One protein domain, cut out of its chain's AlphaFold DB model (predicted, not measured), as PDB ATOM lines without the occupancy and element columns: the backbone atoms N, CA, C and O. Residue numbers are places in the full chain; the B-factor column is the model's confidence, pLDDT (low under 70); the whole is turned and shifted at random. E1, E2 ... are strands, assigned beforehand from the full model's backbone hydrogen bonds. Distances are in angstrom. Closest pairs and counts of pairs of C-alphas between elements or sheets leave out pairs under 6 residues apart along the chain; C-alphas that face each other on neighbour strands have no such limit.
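This is residues 19 to 97 of the 437 residues of the protein "Plasminogen" of Parcubacteria group bacterium GW2011_GWA2_45_15 (UniProt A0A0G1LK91). Little regular structure is here: a long thin two-stranded ribbon in two stretches, E2 with E5 and then the hairpin E3 and E4, makes the length. The unnamed stretch 26 to 60 runs out along it and folds back, and E1 lies off to one side. The 79 printed residues hold no named helix and five strands, E1 to E5 in order; both sheets are antiparallel, and the class is all strand, with 23 residues in named elements. The whole is loose, radius of gyration of the C-alphas 16.5 A, spanning 51 by 26 by 22 A.

Find C-alpha 23 at (173.461, 199.311, 249.406), where E1, residues 23 to 25, begins. E2 takes 61 to 66, 16.8 A; E3 71 to 74; E4 80 to 83; E5 88 to 93, 17.3 A, ending at (171.408, 185.866, 259.903).

E1 pairs with no named strand. E2 and E5 are antiparallel at 157 degrees; look at N 62 and O 92, 2.8 A. Hairpin E3 and E4 stands at 150 degrees, with N 73 and O 81 at 2.8 A. E2 and E3 meet only through their link.

The C-alphas of Ala 77 and Asp 97, 51.7 A, are farthest apart. The printed part has no cut; the link E1 to E2 is long. Residues 52, 96 and 97 are under 70.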
ATOM      1  N   LYS A  19     175.406 198.886 242.712       91.00
ATOM      2  CA  LYS A  19     175.862 199.406 244.003       91.00
ATOM      3  C   LYS A  19     175.656 200.917 244.077       91.00
ATOM      4  O   LYS A  19     176.163 201.646 243.228       91.00
ATOM      5  N   GLU A  20     175.012 201.382 245.139       89.00
ATOM      6  CA  GLU A  20     174.924 202.799 245.492       89.00
ATOM      7  C   GLU A  20     175.229 202.960 246.989       89.00
ATOM      8  O   GLU A  20     174.512 202.467 247.862       89.00
ATOM      9  N   GLY A  21     176.355 203.611 247.295       88.56
ATOM     10  CA  GLY A  21     176.876 203.690 248.659       88.56
ATOM     11  C   GLY A  21     177.194 202.302 249.229       88.56
ATOM     12  O   GLY A  21     177.998 201.555 248.664       88.56
ATOM     13  N   THR A  22     176.576 201.969 250.364       84.75
ATOM     14  CA  THR A  22     176.681 200.657 251.025       84.75
ATOM     15  C   THR A  22     175.577 199.682 250.613       84.75
ATOM     16  O   THR A  22     175.617 198.528 251.028       84.75
ATOM     17  N   ALA A  23     174.600 200.121 249.816       87.50
ATOM     18  CA  ALA A  23     173.461 199.311 249.406       87.50
ATOM     19  C   ALA A  23     173.654 198.732 247.997       87.50
ATOM     20  O   ALA A  23     174.276 199.340 247.121       87.50
ATOM     21  N   TYR A  24     173.088 197.545 247.792       91.62
ATOM     22  CA  TYR A  24     173.040 196.859 246.508       91.62
ATOM     23  C   TYR A  24     171.583 196.752 246.071       91.62
ATOM     24  O   TYR A  24     170.735 196.273 246.822       91.62
ATOM     25  N   TYR A  25     171.301 197.208 244.857       91.62
ATOM     26  CA  TYR A  25     169.962 197.290 244.301       91.62
ATOM     27  C   TYR A  25     169.789 196.306 243.161       91.62
ATOM     28  O   TYR A  25     170.680 196.107 242.335       91.62
ATOM     29  N   ILE A  26     168.586 195.754 243.095       92.38
ATOM     30  CA  ILE A  26     168.108 194.956 241.980       92.38
ATOM     31  C   ILE A  26     166.750 195.466 241.524       92.38
ATOM     32  O   ILE A  26     165.956 195.941 242.332       92.38
ATOM     33  N   THR A  27     166.463 195.340 240.230       91.31
ATOM     34  CA  THR A  27     165.128 195.627 239.694       91.31
ATOM     35  C   THR A  27     164.540 194.355 239.105       91.31
ATOM     36  O   THR A  27     164.957 193.899 238.044       91.31
ATOM     37  N   ILE A  28     163.543 193.788 239.781       90.81
ATOM     38  CA  ILE A  28     162.810 192.627 239.271       90.81
ATOM     39  C   ILE A  28     161.771 193.130 238.264       90.81
ATOM     40  O   ILE A  28     160.865 193.886 238.615       90.81
ATOM     41  N   THR A  29     161.898 192.718 237.004       89.12
ATOM     42  CA  THR A  29     160.995 193.109 235.907       89.12
ATOM     43  C   THR A  29     160.436 191.875 235.191       89.12
ATOM     44  O   THR A  29     160.707 190.745 235.589       89.12
ATOM     45  N   GLY A  30     159.605 192.070 234.161       87.44
ATOM     46  CA  GLY A  30     159.112 190.969 233.321       87.44
ATOM     47  C   GLY A  30     157.916 190.194 233.881       87.44
ATOM     48  O   GLY A  30     157.526 189.190 233.293       87.44
ATOM     49  N   PHE A  31     157.297 190.664 234.968       90.88
ATOM     50  CA  PHE A  31     156.061 190.091 235.503       90.88
ATOM     51  C   PHE A  31     154.908 191.094 235.489       90.88
ATOM     52  O   PHE A  31     155.093 192.310 235.426       90.88
ATOM     53  N   SER A  32     153.686 190.579 235.547       87.56
ATOM     54  CA  SER A  32     152.473 191.377 235.711       87.56
ATOM     55  C   SER A  32     151.474 190.593 236.543       87.56
ATOM     56  O   SER A  32     151.233 189.414 236.296       87.56
ATOM     57  N   VAL A  33     150.897 191.253 237.543       90.25
ATOM     58  CA  VAL A  33     149.882 190.672 238.419       90.25
ATOM     59  C   VAL A  33     148.712 191.629 238.491       90.25
ATOM     60  O   VAL A  33     148.876 192.793 238.846       90.25
ATOM     61  N   VAL A  34     147.520 191.125 238.184       91.50
ATOM     62  CA  VAL A  34     146.283 191.878 238.377       91.50
ATOM     63  C   VAL A  34     145.856 191.744 239.833       91.50
ATOM     64  O   VAL A  34     145.693 190.631 240.338       91.50
ATOM     65  N   VAL A  35     145.658 192.884 240.490       90.88
ATOM     66  CA  VAL A  35     144.962 192.976 241.775       90.88
ATOM     67  C   VAL A  35     143.549 193.479 241.473       90.88
ATOM     68  O   VAL A  35     143.404 194.627 241.048       90.88
ATOM     69  N   PRO A  36     142.510 192.632 241.598       91.06
ATOM     70  CA  PRO A  36     141.142 193.061 241.352       91.06
ATOM     71  C   PRO A  36     140.747 194.243 242.240       91.06
ATOM     72  O   PRO A  36     141.224 194.383 243.370       91.06
ATOM     73  N   LYS A  37     139.835 195.074 241.730       89.38
ATOM     74  CA  LYS A  37     139.265 196.189 242.491       89.38
ATOM     75  C   LYS A  37     138.711 195.687 243.830       89.38
ATOM     76  O   LYS A  37     138.085 194.632 243.874       89.38
ATOM     77  N   ASP A  38     138.934 196.465 244.886       90.38
ATOM     78  CA  ASP A  38     138.445 196.198 246.244       90.38
ATOM     79  C   ASP A  38     138.960 194.870 246.837       90.38
ATOM     80  O   ASP A  38     138.362 194.308 247.752       90.38
ATOM     81  N   THR A  39     140.098 194.368 246.338       92.75
ATOM     82  CA  THR A  39     140.786 193.194 246.889       92.75
ATOM     83  C   THR A  39     142.225 193.522 247.269       92.75
ATOM     84  O   THR A  39     142.807 194.507 246.818       92.75
ATOM     85  N   SER A  40     142.814 192.680 248.113       91.44
ATOM     86  CA  SER A  40     144.237 192.724 248.436       91.44
ATOM     87  C   SER A  40     144.903 191.443 247.966       91.44
ATOM     88  O   SER A  40     144.321 190.361 248.047       91.44
ATOM     89  N   LYS A  41     146.140 191.570 247.495       89.50
ATOM     90  CA  LYS A  41     146.972 190.443 247.098       89.50
ATOM     91  C   LYS A  41     148.318 190.546 247.793       89.50
ATOM     92  O   LYS A  41     148.933 191.608 247.785       89.50
ATOM     93  N   VAL A  42     148.753 189.447 248.400       90.44
ATOM     94  CA  VAL A  42     150.042 189.372 249.090       90.44
ATOM     95  C   VAL A  42     151.066 188.812 248.121       90.44
ATOM     96  O   VAL A  42     150.904 187.705 247.614       90.44
ATOM     97  N   LEU A  43     152.114 189.590 247.866       89.62
ATOM     98  CA  LEU A  43     153.270 189.139 247.109       89.62
ATOM     99  C   LEU A  43     154.450 188.976 248.060       89.62
ATOM    100  O   LEU A  43     154.738 189.865 248.857       89.62
ATOM    101  N   THR A  44     155.144 187.849 247.946       90.62
ATOM    102  CA  THR A  44     156.308 187.534 248.780       90.62
ATOM    103  C   THR A  44     157.592 187.772 248.001       90.62
ATOM    104  O   THR A  44     157.726 187.291 246.870       90.62
ATOM    105  N   ILE A  45     158.543 188.483 248.603       89.12
ATOM    106  CA  ILE A  45     159.937 188.513 248.152       89.12
ATOM    107  C   ILE A  45     160.668 187.431 248.938       89.12
ATOM    108  O   ILE A  45     160.638 187.437 250.165       89.12
ATOM    109  N   ALA A  46     161.275 186.496 248.218       88.25
ATOM    110  CA  ALA A  46     162.109 185.447 248.777       88.25
ATOM    111  C   ALA A  46     163.519 185.596 248.206       88.25
ATOM    112  O   ALA A  46     163.684 186.062 247.075       88.25
ATOM    113  N   VAL A  47     164.511 185.221 249.003       87.50
ATOM    114  CA  VAL A  47     165.911 185.145 248.593       87.50
ATOM    115  C   VAL A  47     166.333 183.700 248.762       87.50
ATOM    116  O   VAL A  47     166.133 183.132 249.834       87.50
ATOM    117  N   ASP A  48     166.910 183.132 247.710       87.12
ATOM    118  CA  ASP A  48     167.565 181.835 247.788       87.12
ATOM    119  C   ASP A  48     169.006 182.078 248.258       87.12
ATOM    120  O   ASP A  48     169.794 182.678 247.515       87.12
ATOM    121  N   PRO A  49     169.364 181.695 249.498       77.25
ATOM    122  CA  PRO A  49     170.738 181.811 249.952       77.25
ATOM    123  C   PRO A  49     171.630 180.866 249.141       77.25
ATOM    124  O   PRO A  49     171.184 179.833 248.630       77.25
ATOM    125  N   LYS A  50     172.919 181.203 249.037       75.56
ATOM    126  CA  LYS A  50     173.900 180.240 248.531       75.56
ATOM    127  C   LYS A  50     173.967 179.033 249.466       75.56
ATOM    128  O   LYS A  50     173.753 179.159 250.665       75.56
ATOM    129  N   THR A  51     174.299 177.874 248.906       70.56
ATOM    130  CA  THR A  51     174.486 176.632 249.669       70.56
ATOM    131  C   THR A  51     175.721 176.656 250.572       70.56
ATOM    132  O   THR A  51     175.809 175.825 251.460       70.56
ATOM    133  N   SER A  52     176.660 177.576 250.329       69.12
ATOM    134  CA  SER A  52     177.813 177.870 251.185       69.12
ATOM    135  C   SER A  52     178.275 179.320 250.978       69.12
ATOM    136  O   SER A  52     178.045 179.915 249.912       69.12
ATOM    137  N   TRP A  53     178.924 179.893 251.990       74.44
ATOM    138  CA  TRP A  53     179.588 181.197 251.949       74.44
ATOM    139  C   TRP A  53     180.932 181.126 252.681       74.44
ATOM    140  O   TRP A  53     181.258 180.120 253.293       74.44
ATOM    141  N   ASP A  54     181.734 182.175 252.540       74.50
ATOM    142  CA  ASP A  54     182.998 182.323 253.262       74.50
ATOM    143  C   ASP A  54     182.716 182.534 254.760       74.50
ATOM    144  O   ASP A  54     181.826 183.319 255.101       74.50
ATOM    145  N   SER A  55     183.460 181.855 255.635       72.38
ATOM    146  CA  SER A  55     183.255 181.890 257.090       72.38
ATOM    147  C   SER A  55     183.476 183.271 257.713       72.38
ATOM    148  O   SER A  55     183.009 183.546 258.817       72.38
ATOM    149  N   ALA A  56     184.101 184.208 256.991       77.06
ATOM    150  CA  ALA A  56     184.149 185.613 257.390       77.06
ATOM    151  C   ALA A  56     182.760 186.277 257.480       77.06
ATOM    152  O   ALA A  56     182.661 187.362 258.051       77.06
ATOM    153  N   TYR A  57     181.721 185.656 256.912       80.62
ATOM    154  CA  TYR A  57     180.331 186.114 256.968       80.62
ATOM    155  C   TYR A  57     179.458 185.262 257.900       80.62
ATOM    156  O   TYR A  57     178.230 185.350 257.839       80.62
ATOM    157  N   ASP A  58     180.042 184.410 258.736       80.75
ATOM    158  CA  ASP A  58     179.281 183.632 259.710       80.75
ATOM    159  C   ASP A  58     178.706 184.534 260.805       80.75
ATOM    160  O   ASP A  58     179.338 185.494 261.243       80.75
ATOM    161  N   ASP A  59     177.471 184.247 261.221       81.44
ATOM    162  CA  ASP A  59     176.702 185.041 262.188       81.44
ATOM    163  C   ASP A  59     176.437 186.509 261.769       81.44
ATOM    164  O   ASP A  59     175.905 187.301 262.558       81.44
ATOM    165  N   ASP A  60     176.722 186.873 260.511       87.06
ATOM    166  CA  ASP A  60     176.407 188.192 259.960       87.06
ATOM    167  C   ASP A  60     174.899 188.400 259.785       87.06
ATOM    168  O   ASP A  60     174.133 187.515 259.395       87.06
ATOM    169  N   SER A  61     174.462 189.639 260.020       88.12
ATOM    170  CA  SER A  61     173.083 190.063 259.785       88.12
ATOM    171  C   SER A  61     172.931 190.665 258.392       88.12
ATOM    172  O   SER A  61     173.517 191.698 258.071       88.12
ATOM    173  N   TRP A  62     172.021 190.096 257.612       87.88
ATOM    174  CA  TRP A  62     171.669 190.538 256.271       87.88
ATOM    175  C   TRP A  62     170.278 191.160 256.252       87.88
ATOM    176  O   TRP A  62     169.339 190.650 256.864       87.88
ATOM    177  N   THR A  63     170.125 192.254 255.506       90.75
ATOM    178  CA  THR A  63     168.852 192.971 255.376       90.75
ATOM    179  C   THR A  63     168.366 192.968 253.932       90.75
ATOM    180  O   THR A  63     169.039 193.474 253.037       90.75
ATOM    181  N   VAL A  64     167.146 192.473 253.714       91.12
ATOM    182  CA  VAL A  64     166.410 192.631 252.451       91.12
ATOM    183  C   VAL A  64     165.359 193.704 252.656       91.12
ATOM    184  O   VAL A  64     164.522 193.587 253.550       91.12
ATOM    185  N   SER A  65     165.377 194.743 251.825       91.88
ATOM    186  CA  SER A  65     164.422 195.845 251.927       91.88
ATOM    187  C   SER A  65     163.792 196.196 250.589       91.88
ATOM    188  O   SER A  65     164.381 195.988 249.528       91.88
ATOM    189  N   VAL A  66     162.577 196.737 250.655       92.56
ATOM    190  CA  VAL A  66     161.933 197.412 249.529       92.56
ATOM    191  C   VAL A  66     161.971 198.907 249.826       92.56
ATOM    192  O   VAL A  66     161.383 199.332 250.827       92.56
ATOM    193  N   PRO A  67     162.679 199.706 249.007       92.81
ATOM    194  CA  PRO A  67     162.801 201.137 249.241       92.81
ATOM    195  C   PRO A  67     161.464 201.848 249.026       92.81
ATOM    196  O   PRO A  67     160.525 201.289 248.455       92.81
ATOM    197  N   VAL A  68     161.396 203.107 249.463       94.19
ATOM    198  CA  VAL A  68     160.279 204.000 249.125       94.19
ATOM    199  C   VAL A  68     160.109 204.038 247.605       94.19
ATOM    200  O   VAL A  68     161.100 204.070 246.878       94.19
ATOM    201  N   ASP A  69     158.862 203.978 247.139       94.69
ATOM    202  CA  ASP A  69     158.499 203.945 245.715       94.69
ATOM    203  C   ASP A  69     159.091 202.760 244.913       94.69
ATOM    204  O   ASP A  69     159.049 202.749 243.681       94.69
ATOM    205  N   GLY A  70     159.603 201.725 245.591       91.50
ATOM    206  CA  GLY A  70     160.276 200.576 244.972       91.50
ATOM    207  C   GLY A  70     159.376 199.627 244.169       91.50
ATOM    208  O   GLY A  70     159.878 198.781 243.430       91.50
ATOM    209  N   VAL A  71     158.052 199.745 244.284       91.94
ATOM    210  CA  VAL A  71     157.062 198.943 243.555       91.94
ATOM    211  C   VAL A  71     156.228 199.849 242.664       91.94
ATOM    212  O   VAL A  71     155.569 200.770 243.140       91.94
ATOM    213  N   ARG A  72     156.192 199.528 241.367       93.38
ATOM    214  CA  ARG A  72     155.340 200.197 240.381       93.38
ATOM    215  C   ARG A  72     154.100 199.359 240.067       93.38
ATOM    216  O   ARG A  72     154.220 198.227 239.605       93.38
ATOM    217  N   ALA A  73     152.926 199.961 240.209       91.00
ATOM    218  CA  ALA A  73     151.652 199.456 239.704       91.00
ATOM    219  C   ALA A  73     151.107 200.367 238.591       91.00
ATOM    220  O   ALA A  73     151.531 201.514 238.449       91.00
ATOM    221  N   VAL A  74     150.169 199.854 237.793       92.44
ATOM    222  CA  VAL A  74     149.434 200.623 236.777       92.44
ATOM    223  C   VAL A  74     147.946 200.406 237.015       92.44
ATOM    224  O   VAL A  74     147.510 199.259 237.114       92.44
ATOM    225  N   ASP A  75     147.176 201.483 237.135       89.62
ATOM    226  CA  ASP A  75     145.733 201.384 237.355       89.62
ATOM    227  C   ASP A  75     144.925 201.232 236.055       89.62
ATOM    228  O   ASP A  75     145.456 201.246 234.943       89.62
ATOM    229  N   GLY A  76     143.602 201.081 236.190       85.44
ATOM    230  CA  GLY A  76     142.687 200.936 235.052       85.44
ATOM    231  C   GLY A  76     142.623 202.156 234.122       85.44
ATOM    232  O   GLY A  76     142.104 202.034 233.016       85.44
ATOM    233  N   ALA A  77     143.160 203.309 234.537       92.31
ATOM    234  CA  ALA A  77     143.309 204.505 233.710       92.31
ATOM    235  C   ALA A  77     144.708 204.610 233.074       92.31
ATOM    236  O   ALA A  77     145.019 205.613 232.435       92.31
ATOM    237  N   SER A  78     145.537 203.566 233.201       90.94
ATOM    238  CA  SER A  78     146.922 203.519 232.714       90.94
ATOM    239  C   SER A  78     147.863 204.512 233.406       90.94
ATOM    240  O   SER A  78     148.873 204.916 232.829       90.94
ATOM    241  N   ILE A  79     147.560 204.892 234.651       93.62
ATOM    242  CA  ILE A  79     148.404 205.772 235.461       93.62
ATOM    243  C   ILE A  79     149.333 204.924 236.331       93.62
ATOM    244  O   ILE A  79     148.917 203.941 236.945       93.62
ATOM    245  N   ASN A  80     150.609 205.317 236.386       94.44
ATOM    246  CA  ASN A  80     151.597 204.685 237.256       94.44
ATOM    247  C   ASN A  80     151.368 205.092 238.713       94.44
ATOM    248  O   ASN A  80     151.273 206.280 239.018       94.44
ATOM    249  N   GLN A  81     151.375 204.111 239.605       92.69
ATOM    250  CA  GLN A  81     151.359 204.310 241.048       92.69
ATOM    251  C   GLN A  81     152.610 203.677 241.655       92.69
ATOM    252  O   GLN A  81     153.017 202.593 241.230       92.69
ATOM    253  N   TYR A  82     153.209 204.351 242.634       94.31
ATOM    254  CA  TYR A  82     154.419 203.904 243.319       94.31
ATOM    255  C   TYR A  82     154.154 203.729 244.817       94.31
ATOM    256  O   TYR A  82     153.309 204.408 245.399       94.31
ATOM    257  N   SER A  83     154.809 202.736 245.408       91.25
ATOM    258  CA  SER A  83     154.654 202.305 246.801       91.25
ATOM    259  C   SER A  83     155.892 201.485 247.185       91.25
ATOM    260  O   SER A  83     156.557 200.975 246.282       91.25
ATOM    261  N   PRO A  84     156.230 201.287 248.469       93.12
ATOM    262  CA  PRO A  84     155.640 201.856 249.685       93.12
ATOM    263  C   PRO A  84     156.024 203.323 249.917       93.12
ATOM    264  O   PRO A  84     157.038 203.791 249.415       93.12
ATOM    265  N   SER A  85     155.253 204.043 250.739       93.50
ATOM    266  CA  SER A  85     155.613 205.395 251.210       93.50
ATOM    267  C   SER A  85     156.708 205.391 252.285       93.50
ATOM    268  O   SER A  85     157.263 206.431 252.626       93.50
ATOM    269  N   THR A  86     156.995 204.219 252.852       92.75
ATOM    270  CA  THR A  86     158.040 203.981 253.850       92.75
ATOM    271  C   THR A  86     158.767 202.696 253.502       92.75
ATOM    272  O   THR A  86     158.120 201.689 253.215       92.75
ATOM    273  N   LEU A  87     160.095 202.706 253.584       92.25
ATOM    274  CA  LEU A  87     160.887 201.490 253.438       92.25
ATOM    275  C   LEU A  87     160.432 200.442 254.459       92.25
ATOM    276  O   LEU A  87     160.221 200.757 255.631       92.25
ATOM    277  N   PHE A  88     160.319 199.194 254.015       91.75
ATOM    278  CA  PHE A  88     160.181 198.047 254.906       91.75
ATOM    279  C   PHE A  88     161.292 197.043 254.627       91.75
ATOM    280  O   PHE A  88     161.793 196.945 253.504       91.75
ATOM    281  N   ALA A  89     161.683 196.311 255.664       92.00
ATOM    282  CA  ALA A  89     162.818 195.409 255.618       92.00
ATOM    283  C   ALA A  89     162.569 194.146 256.443       92.00
ATOM    284  O   ALA A  89     161.824 194.172 257.421       92.00
ATOM    285  N   ASN A  90     163.233 193.065 256.048       90.38
ATOM    286  CA  ASN A  90     163.384 191.850 256.833       90.38
ATOM    287  C   ASN A  90     164.870 191.568 257.029       90.38
ATOM    288  O   ASN A  90     165.664 191.746 256.102       90.38
ATOM    289  N   ASN A  91     165.213 191.098 258.224       89.75
ATOM    290  CA  ASN A  91     166.565 190.675 258.555       89.75
ATOM    291  C   ASN A  91     166.625 189.153 258.638       89.75
ATOM    292  O   ASN A  91     165.675 188.516 259.097       89.75
ATOM    293  N   PHE A  92     167.753 188.593 258.234       86.56
ATOM    294  CA  PHE A  92     168.117 187.204 258.477       86.56
ATOM    295  C   PHE A  92     169.597 187.141 258.847       86.56
ATOM    296  O   PHE A  92     170.354 188.043 258.504       86.56
ATOM    297  N   THR A  93     170.002 186.098 259.560       86.19
ATOM    298  CA  THR A  93     171.408 185.866 259.903       86.19
ATOM    299  C   THR A  93     171.947 184.706 259.083       86.19
ATOM    300  O   THR A  93     171.246 183.707 258.899       86.19
ATOM    301  N   SER A  94     173.175 184.827 258.591       83.50
ATOM    302  CA  SER A  94     173.961 183.651 258.217       83.50
ATOM    303  C   SER A  94     174.308 182.882 259.493       83.50
ATOM    304  O   SER A  94     174.471 183.476 260.551       83.50
ATOM    305  N   ALA A  95     174.353 181.558 259.422       74.62
ATOM    306  CA  ALA A  95     174.886 180.714 260.487       74.62
ATOM    307  C   ALA A  95     176.196 180.096 260.002       74.62
ATOM    308  O   ALA A  95     176.306 179.805 258.810       74.62
ATOM    309  N   ALA A  96     177.139 179.864 260.914       67.81
ATOM    310  CA  ALA A  96     178.342 179.113 260.581       67.81
ATOM    311  C   ALA A  96     178.003 177.750 259.973       67.81
ATOM    312  O   ALA A  96     177.075 177.067 260.433       67.81
ATOM    313  N   ASP A  97     178.758 177.349 258.948       69.38
ATOM    314  CA  ASP A  97     178.669 175.984 258.447       69.38
ATOM    315  C   ASP A  97     179.101 175.025 259.571       69.38
ATOM    316  O   ASP A  97     180.014 175.300 260.355       69.38
TER     317      ASP A  97